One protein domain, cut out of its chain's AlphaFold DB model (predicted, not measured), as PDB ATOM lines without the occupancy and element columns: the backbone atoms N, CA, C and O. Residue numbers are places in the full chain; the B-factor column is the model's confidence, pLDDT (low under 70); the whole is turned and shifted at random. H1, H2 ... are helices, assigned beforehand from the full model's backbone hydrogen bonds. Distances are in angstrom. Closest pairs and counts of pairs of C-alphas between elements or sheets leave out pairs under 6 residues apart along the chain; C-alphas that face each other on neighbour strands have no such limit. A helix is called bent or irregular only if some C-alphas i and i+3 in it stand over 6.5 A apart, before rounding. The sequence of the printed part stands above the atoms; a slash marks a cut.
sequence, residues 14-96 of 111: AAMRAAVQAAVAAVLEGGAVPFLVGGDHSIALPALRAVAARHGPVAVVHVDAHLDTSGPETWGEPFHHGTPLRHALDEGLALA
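Overview. This is residues 14 to 96 of the 111 residues of the protein "Agmatinase" of Anaeromyxobacter dehalogenans (strain 2CP-1 / ATCC BAA-258) (UniProt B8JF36). Three helices stand in a row, with H2 in the middle between long H1 and short H3, and a long unnamed stretch, residues 56 to 83, loops out beyond them. The 83 printed residues hold H1, H2, H3 in that order and no named strand; the class is all helix, with under half of the residues in named elements. The whole is compact, radius of gyration of the C-alphas 12.4 A, spanning 38 by 28 by 22 A.

Along the chain. Find C-alpha 14 at (-25.390, 12.080, -24.751); from there H1 runs 22.6 A to residue 29. H2, residues 41 to 55, covers 21.6 A; it is neither bent nor irregular, but only just: C-alphas 42 and 45 are 6.3 A apart. H3, residues 84 to 90, ends with C-alpha 90 at (-25.461, 7.049, -6.910).

Arrangement. H1 touches H2, the closest C-alphas being those of Gln 21 and Pro 46, 4.6 A, at a steep tilt of 39 degrees, the same way. H2 touches H3, closest at the C-alphas of Leu 45 and Pro 84, 4.9 A, at a steep tilt of 43 degrees, the same way. H1 and H3 are apart. Every O i to N i+4 pair is within hydrogen-bond range in H1 and H3, and 9 of 11 in H2.

Size, cuts and confidence. The C-alphas farthest apart, of Gly 30 and Glu 73, are 38.6 A apart. Both links are long, and residues 58 to 59 pair parallel with 94 to 95. The printed part has no cut; residue 96 is under pLDDT 70.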
ATOM      1  N   ALA A  14     -26.278  11.283 -25.588       96.31
ATOM      2  CA  ALA A  14     -25.390  12.080 -24.751       96.31
ATOM      3  C   ALA A  14     -25.597  13.578 -25.004       96.31
ATOM      4  O   ALA A  14     -25.758  14.339 -24.046       96.31
ATOM      5  N   ALA A  15     -25.679  13.987 -26.274       97.81
ATOM      6  CA  ALA A  15     -26.011  15.360 -26.642       97.81
ATOM      7  C   ALA A  15     -27.419  15.757 -26.173       97.81
ATOM      8  O   ALA A  15     -27.598  16.867 -25.673       97.81
ATOM      9  N   MET A  16     -28.399  14.849 -26.255       97.56
ATOM     10  CA  MET A  16     -29.739  15.071 -25.701       97.56
ATOM     11  C   MET A  16     -29.687  15.362 -24.198       97.56
ATOM     12  O   MET A  16     -30.216  16.383 -23.755       97.56
ATOM     13  N   ARG A  17     -28.990  14.530 -23.408       97.69
ATOM     14  CA  ARG A  17     -28.866  14.755 -21.958       97.69
ATOM     15  C   ARG A  17     -28.202  16.094 -21.642       97.69
ATOM     16  O   ARG A  17     -28.676  16.809 -20.762       97.69
ATOM     17  N   ALA A  18     -27.142  16.453 -22.366       98.38
ATOM     18  CA  ALA A  18     -26.469  17.737 -22.191       98.38
ATOM     19  C   ALA A  18     -27.400  18.924 -22.506       98.38
ATOM     20  O   ALA A  18     -27.458  19.880 -21.732       98.38
ATOM     21  N   ALA A  19     -28.168  18.839 -23.597       98.38
ATOM     22  CA  ALA A  19     -29.113  19.877 -23.999       98.38
ATOM     23  C   ALA A  19     -30.244  20.060 -22.974       98.38
ATOM     24  O   ALA A  19     -30.549  21.191 -22.592       98.38
ATOM     25  N   VAL A  20     -30.828  18.963 -22.477       98.44
ATOM     26  CA  VAL A  20     -31.871  19.010 -21.438       98.44
ATOM     27  C   VAL A  20     -31.325  19.626 -20.150       98.44
ATOM     28  O   VAL A  20     -31.957  20.521 -19.593       98.44
ATOM     29  N   GLN A  21     -30.138  19.209 -19.696       98.69
ATOM     30  CA  GLN A  21     -29.526  19.757 -18.482       98.69
ATOM     31  C   GLN A  21     -29.301  21.273 -18.601       98.69
ATOM     32  O   GLN A  21     -29.644  22.018 -17.683       98.69
ATOM     33  N   ALA A  22     -28.777  21.738 -19.740       98.56
ATOM     34  CA  ALA A  22     -28.550  23.159 -19.994       98.56
ATOM     35  C   ALA A  22     -29.858  23.966 -20.036       98.56
ATOM     36  O   ALA A  22     -29.940  25.043 -19.448       98.56
ATOM     37  N   ALA A  23     -30.902  23.435 -20.680       98.25
ATOM     38  CA  ALA A  23     -32.201  24.098 -20.753       98.25
ATOM     39  C   ALA A  23     -32.855  24.245 -19.369       98.25
ATOM     40  O   ALA A  23     -33.352  25.317 -19.026       98.25
ATOM     41  N   VAL A  24     -32.815  23.194 -18.543       98.31
ATOM     42  CA  VAL A  24     -33.351  23.236 -17.174       98.31
ATOM     43  C   VAL A  24     -32.562  24.214 -16.305       98.31
ATOM     44  O   VAL A  24     -33.166  24.988 -15.561       98.31
ATOM     45  N   ALA A  25     -31.231  24.234 -16.431       98.50
ATOM     46  CA  ALA A  25     -30.387  25.193 -15.725       98.50
ATOM     47  C   ALA A  25     -30.759  26.644 -16.074       98.50
ATOM     48  O   ALA A  25     -30.954  27.445 -15.164       98.50
ATOM     49  N   ALA A  26     -30.968  26.962 -17.356       97.88
ATOM     50  CA  ALA A  26     -31.365  28.304 -17.786       97.88
ATOM     51  C   ALA A  26     -32.735  28.736 -17.218       97.88
ATOM     52  O   ALA A  26     -32.910  29.877 -16.786       97.88
ATOM     53  N   VAL A  27     -33.710  27.819 -17.162       97.81
ATOM     54  CA  VAL A  27     -35.020  28.091 -16.536       97.81
ATOM     55  C   VAL A  27     -34.860  28.398 -15.043       97.81
ATOM     56  O   VAL A  27     -35.449  29.358 -14.538       97.81
ATOM     57  N   LEU A  28     -34.033  27.616 -14.346       97.81
ATOM     58  CA  LEU A  28     -33.735  27.813 -12.929       97.81
ATOM     59  C   LEU A  28     -32.977  29.125 -12.670       97.81
ATOM     60  O   LEU A  28     -33.271  29.818 -11.695       97.81
ATOM     61  N   GLU A  29     -32.019  29.491 -13.526       97.19
ATOM     62  CA  GLU A  29     -31.285  30.766 -13.473       97.19
ATOM     63  C   GLU A  29     -32.225  31.970 -13.557       97.19
ATOM     64  O   GLU A  29     -32.065  32.919 -12.790       97.19
ATOM     65  N   GLY A  30     -33.266  31.880 -14.389       96.00
ATOM     66  CA  GLY A  30     -34.345  32.868 -14.467       96.00
ATOM     67  C   GLY A  30     -35.251  32.938 -13.230       96.00
ATOM     68  O   GLY A  30     -36.175  33.749 -13.201       96.00
ATOM     69  N   GLY A  31     -35.021  32.103 -12.210       96.19
ATOM     70  CA  GLY A  31     -35.810  32.057 -10.977       96.19
ATOM     71  C   GLY A  31     -37.149  31.328 -11.116       96.19
ATOM     72  O   GLY A  31     -37.980  31.411 -10.211       96.19
ATOM     73  N   ALA A  32     -37.372  30.622 -12.226       96.62
ATOM     74  CA  ALA A  32     -38.589  29.864 -12.470       96.62
ATOM     75  C   ALA A  32     -38.450  28.398 -12.028       96.62
ATOM     76  O   ALA A  32     -37.354  27.843 -11.960       96.62
ATOM     77  N   VAL A  33     -39.589  27.757 -11.757       96.88
ATOM     78  CA  VAL A  33     -39.661  26.309 -11.522       96.88
ATOM     79  C   VAL A  33     -39.829  25.607 -12.874       96.88
ATOM     80  O   VAL A  33     -40.796  25.907 -13.582       96.88
ATOM     81  N   PRO A  34     -38.921  24.694 -13.262       96.88
ATOM     82  CA  PRO A  34     -39.018  23.988 -14.530       96.88
ATOM     83  C   PRO A  34     -40.159  22.965 -14.504       96.88
ATOM     84  O   PRO A  34     -40.315  22.203 -13.552       96.88
ATOM     85  N   PHE A  35     -40.930  22.927 -15.587       97.12
ATOM     86  CA  PHE A  35     -41.926  21.896 -15.865       97.12
ATOM     87  C   PHE A  35     -41.614  21.313 -17.242       97.12
ATOM     88  O   PHE A  35     -41.610  22.045 -18.231       97.12
ATOM     89  N   LEU A  36     -41.286  20.023 -17.294       97.12
ATOM     90  CA  LEU A  36     -40.839  19.357 -18.513       97.12
ATOM     91  C   LEU A  36     -41.950  18.453 -19.040       97.12
ATOM     92  O   LEU A  36     -42.500  17.643 -18.299       97.12
ATOM     93  N   VAL A  37     -42.216  18.549 -20.340       96.94
ATOM     94  CA  VAL A  37     -42.991  17.559 -21.092       96.94
ATOM     95  C   VAL A  37     -42.018  16.908 -22.064       96.94
ATOM     96  O   VAL A  37     -41.481  17.576 -22.945       96.94
ATOM     97  N   GLY A  38     -41.708  15.636 -21.829       91.94
ATOM     98  CA  GLY A  38     -40.597  14.945 -22.476       91.94
ATOM     99  C   GLY A  38     -40.995  13.798 -23.393       91.94
ATOM    100  O   GLY A  38     -42.167  13.588 -23.699       91.94
ATOM    101  N   GLY A  39     -39.968  13.050 -23.801       92.69
ATOM    102  CA  GLY A  39     -40.097  11.702 -24.346       92.69
ATOM    103  C   GLY A  39     -40.115  10.668 -23.218       92.69
ATOM    104  O   GLY A  39     -40.904  10.775 -22.284       92.69
ATOM    105  N   ASP A  40     -39.233   9.673 -23.293       95.25
ATOM    106  CA  ASP A  40     -39.086   8.684 -22.226       95.25
ATOM    107  C   ASP A  40     -38.389   9.248 -20.972       95.25
ATOM    108  O   ASP A  40     -37.865  10.366 -20.944       95.25
ATOM    109  N   HIS A  41     -38.370   8.439 -19.912       96.62
ATOM    110  CA  HIS A  41     -37.934   8.867 -18.590       96.62
ATOM    111  C   HIS A  41     -36.418   9.166 -18.485       96.62
ATOM    112  O   HIS A  41     -35.962   9.729 -17.489       96.62
ATOM    113  N   SER A  42     -35.617   8.899 -19.526       95.50
ATOM    114  CA  SER A  42     -34.183   9.237 -19.552       95.50
ATOM    115  C   SER A  42     -33.886  10.735 -19.397       95.50
ATOM    116  O   SER A  42     -32.782  11.093 -18.975       95.50
ATOM    117  N   ILE A  43     -34.860  11.616 -19.658       97.62
ATOM    118  CA  ILE A  43     -34.714  13.066 -19.454       97.62
ATOM    119  C   ILE A  43     -34.683  13.481 -17.971       97.62
ATOM    120  O   ILE A  43     -34.275  14.601 -17.661       97.62
ATOM    121  N   ALA A  44     -35.088  12.607 -17.042       97.38
ATOM    122  CA  ALA A  44     -35.153  12.941 -15.619       97.38
ATOM    123  C   ALA A  44     -33.768  13.135 -14.994       97.38
ATOM    124  O   ALA A  44     -33.571  14.071 -14.221       97.38
ATOM    125  N   LEU A  45     -32.784  12.306 -15.359       97.88
ATOM    126  CA  LEU A  45     -31.421  12.413 -14.831       97.88
ATOM    127  C   LEU A  45     -30.767  13.782 -15.121       97.88
ATOM    128  O   LEU A  45     -30.340  14.439 -14.170       97.88
ATOM    129  N   PRO A  46     -30.690  14.272 -16.377       98.50
ATOM    130  CA  PRO A  46     -30.124  15.595 -16.645       98.50
ATOM    131  C   PRO A  46     -30.922  16.737 -15.995       98.50
ATOM    132  O   PRO A  46     -30.322  17.718 -15.557       98.50
ATOM    133  N   ALA A  47     -32.249  16.612 -15.866       98.38
ATOM    134  CA  ALA A  47     -33.059  17.596 -15.148       98.38
ATOM    135  C   ALA A  47     -32.722  17.631 -13.645       98.38
ATOM    136  O   ALA A  47     -32.501  18.707 -13.087       98.38
ATOM    137  N   LEU A  48     -32.604  16.465 -13.000       98.06
ATOM    138  CA  LEU A  48     -32.212  16.348 -11.593       98.06
ATOM    139  C   LEU A  48     -30.799  16.875 -11.346       98.06
ATOM    140  O   LEU A  48     -30.590  17.565 -10.354       98.06
ATOM    141  N   ARG A  49     -29.846  16.634 -12.257       98.62
ATOM    142  CA  ARG A  49     -28.498  17.226 -12.171       98.62
ATOM    143  C   ARG A  49     -28.549  18.752 -12.147       98.62
ATOM    144  O   ARG A  49     -27.891  19.362 -11.310       98.62
ATOM    145  N   ALA A  50     -29.346  19.371 -13.022       98.69
ATOM    146  CA  ALA A  50     -29.504  20.828 -13.050       98.69
ATOM    147  C   ALA A  50     -30.171  21.369 -11.772       98.69
ATOM    148  O   ALA A  50     -29.711  22.361 -11.204       98.69
ATOM    149  N   VAL A  51     -31.223  20.702 -11.289       98.38
ATOM    150  CA  VAL A  51     -31.918  21.077 -10.045       98.38
ATOM    151  C   VAL A  51     -30.984  20.957  -8.839       98.38
ATOM    152  O   VAL A  51     -30.857  21.906  -8.063       98.38
ATOM    153  N   ALA A  52     -30.288  19.827  -8.703       97.88
ATOM    154  CA  ALA A  52     -29.390  19.574  -7.585       97.88
ATOM    155  C   ALA A  52     -28.152  20.483  -7.607       97.88
ATOM    156  O   ALA A  52     -27.691  20.909  -6.550       97.88
ATOM    157  N   ALA A  53     -27.656  20.870  -8.786       98.19
ATOM    158  CA  ALA A  53     -26.575  21.848  -8.900       98.19
ATOM    159  C   ALA A  53     -26.943  23.215  -8.292       98.19
ATOM    160  O   ALA A  53     -26.072  23.912  -7.775       98.19
ATOM    161  N   ARG A  54     -28.227  23.598  -8.323       97.62
ATOM    162  CA  ARG A  54     -28.714  24.856  -7.736       97.62
ATOM    163  C   ARG A  54     -29.127  24.724  -6.271       97.62
ATOM    164  O   ARG A  54     -28.954  25.671  -5.509       97.62
ATOM    165  N   HIS A  55     -29.719  23.594  -5.895       97.00
ATOM    166  CA  HIS A  55     -30.409  23.440  -4.610       97.00
ATOM    167  C   HIS A  55     -29.749  22.444  -3.644       97.00
ATOM    168  O   HIS A  55     -30.174  22.356  -2.494       97.00
ATOM    169  N   GLY A  56     -28.711  21.727  -4.074       97.50
ATOM    170  CA  GLY A  56     -28.219  20.534  -3.385       97.50
ATOM    171  C   GLY A  56     -29.139  19.323  -3.603       97.50
ATOM    172  O   GLY A  56     -30.080  19.402  -4.393       97.50
ATOM    173  N   PRO A  57     -28.887  18.192  -2.921       96.50
ATOM    174  CA  PRO A  57     -29.714  16.993  -3.042       96.50
ATOM    175  C   PRO A  57     -31.189  17.277  -2.715       96.50
ATOM    176  O   PRO A  57     -31.491  17.917  -1.706       96.50
ATOM    177  N   VAL A  58     -32.116  16.782  -3.542       95.31
ATOM    178  CA  VAL A  58     -33.557  17.072  -3.422       95.31
ATOM    179  C   VAL A  58     -34.386  15.836  -3.091       95.31
ATOM    180  O   VAL A  58     -34.038  14.716  -3.452       95.31
ATOM    181  N   ALA A  59     -35.520  16.022  -2.419       94.88
ATOM    182  CA  ALA A  59     -36.516  14.960  -2.303       94.88
ATOM    183  C   ALA A  59     -37.195  14.721  -3.662       94.88
ATOM    184  O   ALA A  59     -37.519  15.675  -4.369       94.88
ATOM    185  N   VAL A  60     -37.440  13.454  -4.005       93.94
ATOM    186  CA  VAL A  60     -38.096  13.055  -5.258       93.94
ATOM    187  C   VAL A  60     -39.388  12.313  -4.939       93.94
ATOM    188  O   VAL A  60     -39.385  11.324  -4.212       93.94
ATOM    189  N   VAL A  61     -40.500  12.774  -5.510       93.69
ATOM    190  CA  VAL A  61     -41.756  12.018  -5.539       93.69
ATOM    191  C   VAL A  61     -41.854  11.365  -6.911       93.69
ATOM    192  O   VAL A  61     -42.038  12.059  -7.907       93.69
ATOM    193  N   HIS A  62     -41.697  10.044  -6.951       93.44
ATOM    194  CA  HIS A  62     -41.724   9.254  -8.182       93.44
ATOM    195  C   HIS A  62     -43.038   8.481  -8.287       93.44
ATOM    196  O   HIS A  62     -43.384   7.728  -7.378       93.44
ATOM    197  N   VAL A  63     -43.775   8.681  -9.377       93.56
ATOM    198  CA  VAL A  63     -45.033   7.980  -9.655       93.56
ATOM    199  C   VAL A  63     -44.905   7.335 -11.024       93.56
ATOM    200  O   VAL A  63     -45.081   7.991 -12.044       93.56
ATOM    201  N   ASP A  64     -44.587   6.049 -11.024       91.00
ATOM    202  CA  ASP A  64     -44.424   5.235 -12.225       91.00
ATOM    203  C   ASP A  64     -44.770   3.780 -11.883       91.00
ATOM    204  O   ASP A  64     -44.765   3.381 -10.715       91.00
ATOM    205  N   ALA A  65     -45.073   2.985 -12.906       94.69
ATOM    206  CA  ALA A  65     -45.220   1.543 -12.768       94.69
ATOM    207  C   ALA A  65     -43.872   0.851 -12.482       94.69
ATOM    208  O   ALA A  65     -43.849  -0.261 -11.949       94.69
ATOM    209  N   HIS A  66     -42.752   1.495 -12.820       92.81
ATOM    210  CA  HIS A  66     -41.404   0.960 -12.669       92.81
ATOM    211  C   HIS A  66     -40.565   1.796 -11.698       92.81
ATOM    212  O   HIS A  66     -40.775   2.988 -11.491       92.81
ATOM    213  N   LEU A  67     -39.576   1.150 -11.074       91.94
ATOM    214  CA  LEU A  67     -38.696   1.825 -10.114       91.94
ATOM    215  C   LEU A  67     -37.664   2.731 -10.779       91.94
ATOM    216  O   LEU A  67     -37.153   3.627 -10.121       91.94
ATOM    217  N   ASP A  68     -37.317   2.454 -12.034       93.81
ATOM    218  CA  ASP A  68     -36.280   3.161 -12.790       93.81
ATOM    219  C   ASP A  68     -34.917   3.236 -12.081       93.81
ATOM    220  O   ASP A  68     -34.153   4.201 -12.204       93.81
ATOM    221  N   THR A  69     -34.606   2.162 -11.350       93.50
ATOM    222  CA  THR A  69     -33.344   1.950 -10.633       93.50
ATOM    223  C   THR A  69     -32.515   0.779 -11.182       93.50
ATOM    224  O   THR A  69     -31.707   0.204 -10.447       93.50
ATOM    225  N   SER A  70     -32.729   0.372 -12.435       91.38
ATOM    226  CA  SER A  70     -31.914  -0.659 -13.090       91.38
ATOM    227  C   SER A  70     -30.447  -0.232 -13.165       91.38
ATOM    228  O   SER A  70     -30.142   0.954 -13.294       91.38
ATOM    229  N   GLY A  71     -29.535  -1.200 -13.071       82.00
ATOM    230  CA  GLY A  71     -28.108  -0.961 -13.253       82.00
ATOM    231  C   GLY A  71     -27.653  -1.169 -14.704       82.00
ATOM    232  O   GLY A  71     -28.379  -1.778 -15.502       82.00
ATOM    233  N   PRO A  72     -26.448  -0.686 -15.057       70.69
ATOM    234  CA  PRO A  72     -25.874  -0.798 -16.404       70.69
ATOM    235  C   PRO A  72     -25.713  -2.250 -16.890       70.69
ATOM    236  O   PRO A  72     -25.713  -2.517 -18.092       70.69
ATOM    237  N   GLU A  73     -25.629  -3.206 -15.966       79.62
ATOM    238  CA  GLU A  73     -25.577  -4.643 -16.231       79.62
ATOM    239  C   GLU A  73     -26.860  -5.209 -16.852       79.62
ATOM    240  O   GLU A  73     -26.829  -6.290 -17.433       79.62
ATOM    241  N   THR A  74     -27.985  -4.495 -16.742       76.62
ATOM    242  CA  THR A  74     -29.297  -5.028 -17.132       76.62
ATOM    243  C   THR A  74     -29.431  -5.152 -18.654       76.62
ATOM    244  O   THR A  74     -30.069  -6.089 -19.128       76.62
ATOM    245  N   TRP A  75     -28.810  -4.245 -19.423       75.12
ATOM    246  CA  TRP A  75     -28.979  -4.170 -20.885       75.12
ATOM    247  C   TRP A  75     -27.732  -3.725 -21.665       75.12
ATOM    248  O   TRP A  75     -27.816  -3.488 -22.867       75.12
ATOM    249  N   GLY A  76     -26.577  -3.587 -21.007       82.12
ATOM    250  CA  GLY A  76     -25.320  -3.187 -21.654       82.12
ATOM    251  C   GLY A  76     -25.239  -1.711 -22.066       82.12
ATOM    252  O   GLY A  76     -24.171  -1.262 -22.470       82.12
ATOM    253  N   GLU A  77     -26.326  -0.950 -21.920       87.94
ATOM    254  CA  GLU A  77     -26.360   0.507 -22.056       87.94
ATOM    255  C   GLU A  77     -26.541   1.131 -20.662       87.94
ATOM    256  O   GLU A  77     -27.569   0.899 -20.029       87.94
ATOM    257  N   PRO A  78     -25.580   1.910 -20.141       91.00
ATOM    258  CA  PRO A  78     -25.673   2.473 -18.797       91.00
ATOM    259  C   PRO A  78     -26.722   3.579 -18.649       91.00
ATOM    260  O   PRO A  78     -27.148   3.839 -17.526       91.00
ATOM    261  N   PHE A  79     -27.141   4.239 -19.734       93.25
ATOM    262  CA  PHE A  79     -28.083   5.358 -19.682       93.25
ATOM    263  C   PHE A  79     -29.328   5.085 -20.534       93.25
ATOM    264  O   PHE A  79     -29.478   5.623 -21.631       93.25
ATOM    265  N   HIS A  80     -30.254   4.292 -19.991       93.62
ATOM    266  CA  HIS A  80     -31.589   4.065 -20.564       93.62
ATOM    267  C   HIS A  80     -32.699   4.548 -19.618       93.62
ATOM    268  O   HIS A  80     -32.440   4.839 -18.451       93.62
ATOM    269  N   HIS A  81     -33.948   4.591 -20.096       95.00
ATOM    270  CA  HIS A  81     -35.108   5.138 -19.368       95.00
ATOM    271  C   HIS A  81     -35.414   4.478 -18.008       95.00
ATOM    272  O   HIS A  81     -36.107   5.073 -17.198       95.00
ATOM    273  N   GLY A  82     -34.858   3.291 -17.739       94.88
ATOM    274  CA  GLY A  82     -35.019   2.548 -16.481       94.88
ATOM    275  C   GLY A  82     -33.865   2.711 -15.484       94.88
ATOM    276  O   GLY A  82     -33.840   2.025 -14.471       94.88
ATOM    277  N   THR A  83     -32.886   3.565 -15.776       95.19
ATOM    278  CA  THR A  83     -31.746   3.897 -14.899       95.19
ATOM    279  C   THR A  83     -31.776   5.263 -14.186       95.19
ATOM    280  O   THR A  83     -30.963   5.429 -13.271       95.19
ATOM    281  N   PRO A  84     -32.611   6.272 -14.545       95.44
ATOM    282  CA  PRO A  84     -32.438   7.639 -14.051       95.44
ATOM    283  C   PRO A  84     -32.367   7.769 -12.532       95.44
ATOM    284  O   PRO A  84     -31.526   8.511 -12.028       95.44
ATOM    285  N   LEU A  85     -33.211   7.038 -11.797       95.06
ATOM    286  CA  LEU A  85     -33.240   7.129 -10.341       95.06
ATOM    287  C   LEU A  85     -32.089   6.372  -9.687       95.06
ATOM    288  O   LEU A  85     -31.643   6.782  -8.617       95.06
ATOM    289  N   ARG A  86     -31.547   5.330 -10.333       93.75
ATOM    290  CA  ARG A  86     -30.299   4.715  -9.862       93.75
ATOM    291  C   ARG A  86     -29.152   5.719  -9.918       93.75
ATOM    292  O   ARG A  86     -28.507   5.943  -8.902       93.75
ATOM    293  N   HIS A  87     -28.960   6.364 -11.068       95.38
ATOM    294  CA  HIS A  87     -27.924   7.390 -11.229       95.38
ATOM    295  C   HIS A  87     -28.136   8.567 -10.282       95.38
ATOM    296  O   HIS A  87     -27.185   9.031  -9.669       95.38
ATOM    297  N   ALA A  88     -29.378   9.018 -10.095       96.00
ATOM    298  CA  ALA A  88     -29.668  10.115  -9.177       96.00
ATOM    299  C   ALA A  88     -29.308   9.792  -7.717       96.00
ATOM    300  O   ALA A  88     -28.875  10.684  -6.989       96.00
ATOM    301  N   LEU A  89     -29.474   8.538  -7.288       94.69
ATOM    302  CA  LEU A  89     -29.054   8.082  -5.963       94.69
ATOM    303  C   LEU A  89     -27.529   7.931  -5.879       94.69
ATOM    304  O   LEU A  89     -26.927   8.440  -4.936       94.69
ATOM    305  N   ASP A  90     -26.910   7.289  -6.872       94.44
ATOM    306  CA  ASP A  90     -25.461   7.049  -6.910       94.44
ATOM    307  C   ASP A  90     -24.661   8.369  -6.993       94.44
ATOM    308  O   ASP A  90     -23.591   8.492  -6.398       94.44
ATOM    309  N   GLU A  91     -25.198   9.388  -7.673       96.19
ATOM    310  CA  GLU A  91     -24.623  10.740  -7.775       96.19
ATOM    311  C   GLU A  91     -24.991  11.660  -6.595       96.19
ATOM    312  O   GLU A  91     -24.540  12.804  -6.540       96.19
ATOM    313  N   GLY A  92     -25.817  11.198  -5.650       96.00
ATOM    314  CA  GLY A  92     -26.255  11.999  -4.504       96.00
ATOM    315  C   GLY A  92     -27.159  13.182  -4.872       96.00
ATOM    316  O   GLY A  92     -27.205  14.164  -4.138       96.00
ATOM    317  N   LEU A  93     -27.877  13.115  -5.996       96.50
ATOM    318  CA  LEU A  93     -28.806  14.158  -6.454       96.50
ATOM    319  C   LEU A  93     -30.160  14.075  -5.744       96.50
ATOM    320  O   LEU A  93     -30.835  15.090  -5.568       96.50
ATOM    321  N   ALA A  94     -30.564  12.862  -5.362       91.69
ATOM    322  CA  ALA A  94     -31.834  12.588  -4.708       91.69
ATOM    323  C   ALA A  94     -31.629  12.147  -3.254       91.69
ATOM    324  O   ALA A  94     -30.805  11.284  -2.952       91.69
ATOM    325  N   LEU A  95     -32.429  12.705  -2.347       86.38
ATOM    326  CA  LEU A  95     -32.573  12.187  -0.992       86.38
ATOM    327  C   LEU A  95     -33.305  10.843  -1.060       86.38
ATOM    328  O   LEU A  95     -34.299  10.704  -1.773       86.38
ATOM    329  N   ALA A  96     -32.836   9.856  -0.301       64.75
ATOM    330  CA  ALA A  96     -33.439   8.530  -0.268       64.75
ATOM    331  C   ALA A  96     -34.834   8.565   0.393       64.75
ATOM    332  O   ALA A  96     -34.977   8.360   1.595       64.75
TER     333      ALA A  96